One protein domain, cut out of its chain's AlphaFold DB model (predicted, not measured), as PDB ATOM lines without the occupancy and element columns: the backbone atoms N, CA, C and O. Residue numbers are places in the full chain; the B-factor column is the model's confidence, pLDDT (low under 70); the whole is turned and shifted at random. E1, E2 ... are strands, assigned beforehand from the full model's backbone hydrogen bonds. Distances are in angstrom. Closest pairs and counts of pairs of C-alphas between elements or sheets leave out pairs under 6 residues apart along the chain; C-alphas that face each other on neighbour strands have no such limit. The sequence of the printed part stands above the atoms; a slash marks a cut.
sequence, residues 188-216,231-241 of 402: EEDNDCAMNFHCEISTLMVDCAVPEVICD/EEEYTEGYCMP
ATOM      1  N   GLU A 188     -51.749 -31.774 -33.356       95.38
ATOM      2  CA  GLU A 188     -51.457 -30.890 -32.218       95.38
ATOM      3  C   GLU A 188     -52.613 -30.888 -31.202       95.38
ATOM      4  O   GLU A 188     -52.396 -30.660 -30.011       95.38
ATOM      5  N   GLU A 189     -53.839 -31.161 -31.655       95.88
ATOM      6  CA  GLU A 189     -55.033 -31.305 -30.821       95.88
ATOM      7  C   GLU A 189     -56.015 -32.350 -31.379       95.88
ATOM      8  O   GLU A 189     -55.966 -32.714 -32.551       95.88
ATOM      9  N   ASP A 190     -56.969 -32.802 -30.559       94.56
ATOM     10  CA  ASP A 190     -57.971 -33.812 -30.955       94.56
ATOM     11  C   ASP A 190     -58.796 -33.407 -32.189       94.56
ATOM     12  O   ASP A 190     -59.257 -34.259 -32.945       94.56
ATOM     13  N   ASN A 191     -58.983 -32.104 -32.424       95.12
ATOM     14  CA  ASN A 191     -59.746 -31.610 -33.575       95.12
ATOM     15  C   ASN A 191     -59.013 -31.789 -34.913       95.12
ATOM     16  O   ASN A 191     -59.653 -31.673 -35.962       95.12
ATOM     17  N   ASP A 192     -57.702 -32.049 -34.885       94.88
ATOM     18  CA  ASP A 192     -56.919 -32.366 -36.081       94.88
ATOM     19  C   ASP A 192     -57.174 -33.803 -36.559       94.88
ATOM     20  O   ASP A 192     -56.916 -34.131 -37.720       94.88
ATOM     21  N   CYS A 193     -57.696 -34.655 -35.676       92.75
ATOM     22  CA  CYS A 193     -57.921 -36.066 -35.935       92.75
ATOM     23  C   CYS A 193     -59.279 -36.343 -36.597       92.75
ATOM     24  O   CYS A 193     -60.241 -35.574 -36.509       92.75
ATOM     25  N   ALA A 194     -59.362 -37.478 -37.299       89.19
ATOM     26  CA  ALA A 194     -60.622 -37.971 -37.847       89.19
ATOM     27  C   ALA A 194     -61.620 -38.314 -36.722       89.19
ATOM     28  O   ALA A 194     -61.255 -38.471 -35.562       89.19
ATOM     29  N   MET A 195     -62.909 -38.453 -37.056       88.94
ATOM     30  CA  MET A 195     -63.907 -38.852 -36.054       88.94
ATOM     31  C   MET A 195     -63.554 -40.216 -35.437       88.94
ATOM     32  O   MET A 195     -63.237 -41.146 -36.176       88.94
ATOM     33  N   ASN A 196     -63.707 -40.336 -34.112       89.38
ATOM     34  CA  ASN A 196     -63.320 -41.496 -33.289       89.38
ATOM     35  C   ASN A 196     -61.801 -41.690 -33.121       89.38
ATOM     36  O   ASN A 196     -61.352 -42.797 -32.833       89.38
ATOM     37  N   PHE A 197     -61.017 -40.633 -33.330       92.50
ATOM     38  CA  PHE A 197     -59.597 -40.588 -33.004       92.50
ATOM     39  C   PHE A 197     -59.330 -39.406 -32.067       92.50
ATOM     40  O   PHE A 197     -59.976 -38.362 -32.188       92.50
ATOM     41  N   HIS A 198     -58.346 -39.556 -31.187       94.00
ATOM     42  CA  HIS A 198     -57.827 -38.501 -30.318       94.00
ATOM     43  C   HIS A 198     -56.343 -38.273 -30.594       94.00
ATOM     44  O   HIS A 198     -55.663 -39.132 -31.157       94.00
ATOM     45  N   CYS A 199     -55.834 -37.108 -30.211       95.50
ATOM     46  CA  CYS A 199     -54.433 -36.775 -30.375       95.50
ATOM     47  C   CYS A 199     -53.629 -37.241 -29.157       95.50
ATOM     48  O   CYS A 199     -53.726 -36.667 -28.071       95.50
ATOM     49  N   GLU A 200     -52.809 -38.276 -29.332       93.75
ATOM     50  CA  GLU A 200     -51.865 -38.721 -28.312       93.75
ATOM     51  C   GLU A 200     -50.537 -37.977 -28.480       93.75
ATOM     52  O   GLU A 200     -49.803 -38.194 -29.446       93.75
ATOM     53  N   ILE A 201     -50.232 -37.077 -27.539       92.56
ATOM     54  CA  ILE A 201     -49.001 -36.279 -27.541       92.56
ATOM     55  C   ILE A 201     -47.952 -36.965 -26.671       92.56
ATOM     56  O   ILE A 201     -48.051 -36.983 -25.443       92.56
ATOM     57  N   SER A 202     -46.905 -37.469 -27.316       87.06
ATOM     58  CA  SER A 202     -45.705 -37.964 -26.653       87.06
ATOM     59  C   SER A 202     -44.689 -36.836 -26.511       87.06
ATOM     60  O   SER A 202     -44.347 -36.148 -27.473       87.06
ATOM     61  N   THR A 203     -44.197 -36.639 -25.290       85.88
ATOM     62  CA  THR A 203     -43.133 -35.672 -25.000       85.88
ATOM     63  C   THR A 203     -41.848 -36.430 -24.730       85.88
ATOM     64  O   THR A 203     -41.740 -37.147 -23.735       85.88
ATOM     65  N   LEU A 204     -40.871 -36.276 -25.618       79.81
ATOM     66  CA  LEU A 204     -39.546 -36.847 -25.458       79.81
ATOM     67  C   LEU A 204     -38.609 -35.767 -24.908       79.81
ATOM     68  O   LEU A 204     -38.341 -34.761 -25.571       79.81
ATOM     69  N   MET A 205     -38.090 -35.985 -23.700       78.44
ATOM     70  CA  MET A 205     -36.959 -35.203 -23.206       78.44
ATOM     71  C   MET A 205     -35.680 -35.813 -23.767       78.44
ATOM     72  O   MET A 205     -35.291 -36.921 -23.396       78.44
ATOM     73  N   VAL A 206     -35.041 -35.111 -24.702       76.75
ATOM     74  CA  VAL A 206     -33.733 -35.525 -25.209       76.75
ATOM     75  C   VAL A 206     -32.673 -34.939 -24.293       76.75
ATOM     76  O   VAL A 206     -32.184 -33.827 -24.506       76.75
ATOM     77  N   ASP A 207     -32.294 -35.709 -23.278       73.44
ATOM     78  CA  ASP A 207     -31.089 -35.404 -22.522       73.44
ATOM     79  C   ASP A 207     -29.887 -35.530 -23.456       73.44
ATOM     80  O   ASP A 207     -29.673 -36.542 -24.133       73.44
ATOM     81  N   CYS A 208     -29.061 -34.490 -23.507       72.75
ATOM     82  CA  CYS A 208     -27.792 -34.607 -24.199       72.75
ATOM     83  C   CYS A 208     -26.949 -35.676 -23.506       72.75
ATOM     84  O   CYS A 208     -26.582 -35.529 -22.338       72.75
ATOM     85  N   ALA A 209     -26.572 -36.709 -24.257       64.69
ATOM     86  CA  ALA A 209     -25.567 -37.660 -23.820       64.69
ATOM     87  C   ALA A 209     -24.257 -36.902 -23.563       64.69
ATOM     88  O   ALA A 209     -23.537 -36.536 -24.496       64.69
ATOM     89  N   VAL A 210     -23.956 -36.634 -22.290       69.81
ATOM     90  CA  VAL A 210     -22.648 -36.124 -21.887       69.81
ATOM     91  C   VAL A 210     -21.656 -37.245 -22.193       69.81
ATOM     92  O   VAL A 210     -21.776 -38.318 -21.602       69.81
ATOM     93  N   PRO A 211     -20.712 -37.062 -23.132       64.50
ATOM     94  CA  PRO A 211     -19.759 -38.114 -23.439       64.50
ATOM     95  C   PRO A 211     -18.978 -38.456 -22.169       64.50
ATOM     96  O   PRO A 211     -18.349 -37.578 -21.574       64.50
ATOM     97  N   GLU A 212     -19.023 -39.723 -21.749       67.12
ATOM     98  CA  GLU A 212     -18.195 -40.197 -20.645       67.12
ATOM     99  C   GLU A 212     -16.727 -39.975 -21.005       67.12
ATOM    100  O   GLU A 212     -16.197 -40.532 -21.973       67.12
ATOM    101  N   VAL A 213     -16.055 -39.130 -20.227       68.56
ATOM    102  CA  VAL A 213     -14.618 -38.937 -20.374       68.56
ATOM    103  C   VAL A 213     -13.934 -40.102 -19.671       68.56
ATOM    104  O   VAL A 213     -13.756 -40.099 -18.454       68.56
ATOM    105  N   ILE A 214     -13.563 -41.122 -20.441       70.88
ATOM    106  CA  ILE A 214     -12.758 -42.235 -19.937       70.88
ATOM    107  C   ILE A 214     -11.312 -41.748 -19.831       70.88
ATOM    108  O   ILE A 214     -10.614 -41.599 -20.833       70.88
ATOM    109  N   CYS A 215     -10.882 -41.481 -18.605       80.25
ATOM    110  CA  CYS A 215      -9.509 -41.118 -18.280       80.25
ATOM    111  C   CYS A 215      -8.738 -42.348 -17.820       80.25
ATOM    112  O   CYS A 215      -9.197 -43.068 -16.932       80.25
ATOM    113  N   ASP A 216      -7.551 -42.563 -18.386       79.00
ATOM    114  CA  ASP A 216      -6.649 -43.600 -17.900       79.00
ATOM    115  C   ASP A 216      -6.170 -43.270 -16.476       79.00
ATOM    116  O   ASP A 216      -5.908 -42.116 -16.119       79.00
ATOM    117  N   GLU A 231     -32.070 -28.458 -22.228       75.62
ATOM    118  CA  GLU A 231     -33.106 -29.478 -22.351       75.62
ATOM    119  C   GLU A 231     -34.044 -29.013 -23.477       75.62
ATOM    120  O   GLU A 231     -34.759 -28.016 -23.338       75.62
ATOM    121  N   GLU A 232     -33.954 -29.656 -24.642       77.06
ATOM    122  CA  GLU A 232     -34.888 -29.435 -25.741       77.06
ATOM    123  C   GLU A 232     -36.019 -30.452 -25.595       77.06
ATOM    124  O   GLU A 232     -35.824 -31.663 -25.714       77.06
ATOM    125  N   GLU A 233     -37.207 -29.944 -25.284       84.88
ATOM    126  CA  GLU A 233     -38.434 -30.727 -25.223       84.88
ATOM    127  C   GLU A 233     -38.947 -30.937 -26.652       84.88
ATOM    128  O   GLU A 233     -39.268 -29.969 -27.352       84.88
ATOM    129  N   TYR A 234     -38.990 -32.193 -27.105       84.75
ATOM    130  CA  TYR A 234     -39.589 -32.552 -28.387       84.75
ATOM    131  C   TYR A 234     -40.965 -33.163 -28.142       84.75
ATOM    132  O   TYR A 234     -41.085 -34.242 -27.565       84.75
ATOM    133  N   THR A 235     -42.005 -32.460 -28.578       90.06
ATOM    134  CA  THR A 235     -43.387 -32.940 -28.524       90.06
ATOM    135  C   THR A 235     -43.812 -33.415 -29.903       90.06
ATOM    136  O   THR A 235     -43.740 -32.644 -30.864       90.06
ATOM    137  N   GLU A 236     -44.295 -34.648 -29.993       92.44
ATOM    138  CA  GLU A 236     -44.862 -35.209 -31.215       92.44
ATOM    139  C   GLU A 236     -46.232 -35.815 -30.906       92.44
ATOM    140  O   GLU A 236     -46.371 -36.610 -29.976       92.44
ATOM    141  N   GLY A 237     -47.255 -35.387 -31.647       92.81
ATOM    142  CA  GLY A 237     -48.624 -35.866 -31.499       92.81
ATOM    143  C   GLY A 237     -49.036 -36.748 -32.666       92.81
ATOM    144  O   GLY A 237     -48.747 -36.417 -33.819       92.81
ATOM    145  N   TYR A 238     -49.732 -37.843 -32.370       92.75
ATOM    146  CA  TYR A 238     -50.268 -38.776 -33.358       92.75
ATOM    147  C   TYR A 238     -51.745 -39.071 -33.089       92.75
ATOM    148  O   TYR A 238     -52.157 -39.241 -31.943       92.75
ATOM    149  N   CYS A 239     -52.550 -39.146 -34.147       92.69
ATOM    150  CA  CYS A 239     -53.955 -39.514 -34.032       92.69
ATOM    151  C   CYS A 239     -54.097 -41.011 -33.773       92.69
ATOM    152  O   CYS A 239     -53.729 -41.838 -34.609       92.69
ATOM    153  N   MET A 240     -54.686 -41.329 -32.631       90.69
ATOM    154  CA  MET A 240     -54.867 -42.672 -32.107       90.69
ATOM    155  C   MET A 240     -56.356 -43.004 -32.022       90.69
ATOM    156  O   MET A 240     -57.153 -42.119 -31.706       90.69
ATOM    157  N   PRO A 241     -56.772 -44.242 -32.339       90.00
ATOM    158  CA  PRO A 241     -58.177 -44.620 -32.266       90.00
ATOM    159  C   PRO A 241     -58.696 -44.522 -30.826       90.00
ATOM    160  O   PRO A 241     -58.017 -44.900 -29.871       90.00
TER     161      PRO A 241
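Overview. This is residues 188 to 216 and 231 to 241 of the 402 residues of an uncharacterized protein of Myxococcales bacterium (UniProt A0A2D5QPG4). Two long antiparallel strands, E1 and E2, make a narrow two-stranded ribbon, and residues 209 to 216 stick out beyond one end of it as a free tail. Residues 188 to 196 fold back at the other end. The printed part has 40 residues with no named helix and two named strands, E1 then E2, in one sheet of order E1 - E2; the class is all strand. It is extended, a rod spanning 60 by 16 by 7 A, with a radius of gyration of the C-alphas of 17.4 A.

Along the chain. E1, residues 197 to 206, is 27.5 A long and begins at C-alpha 197 (-59.597, -40.588, -33.004). E2, residues 232 to 241, is 28.6 A long and ends at C-alpha 241 (-58.177, -44.620, -32.266).

Arrangement. E1 and E2 are antiparallel neighbours, with 157 degrees between their directions. C-alphas 201 and 237 face each other at 4.0 A. N 202 and O 236, 2.8 A apart, and N 238 and O 200, 2.9 A apart, are within hydrogen-bond range.

Size, cuts and confidence. The C-alphas farthest apart, of Met 195 and Asp 216, are 60.3 A apart. The link from E1 to E2 runs across the cut: residues 217 to 230 are not printed, and C-alphas 216 and 231 are 30.3 A apart. Residues 209 to 213 have pLDDT under 70.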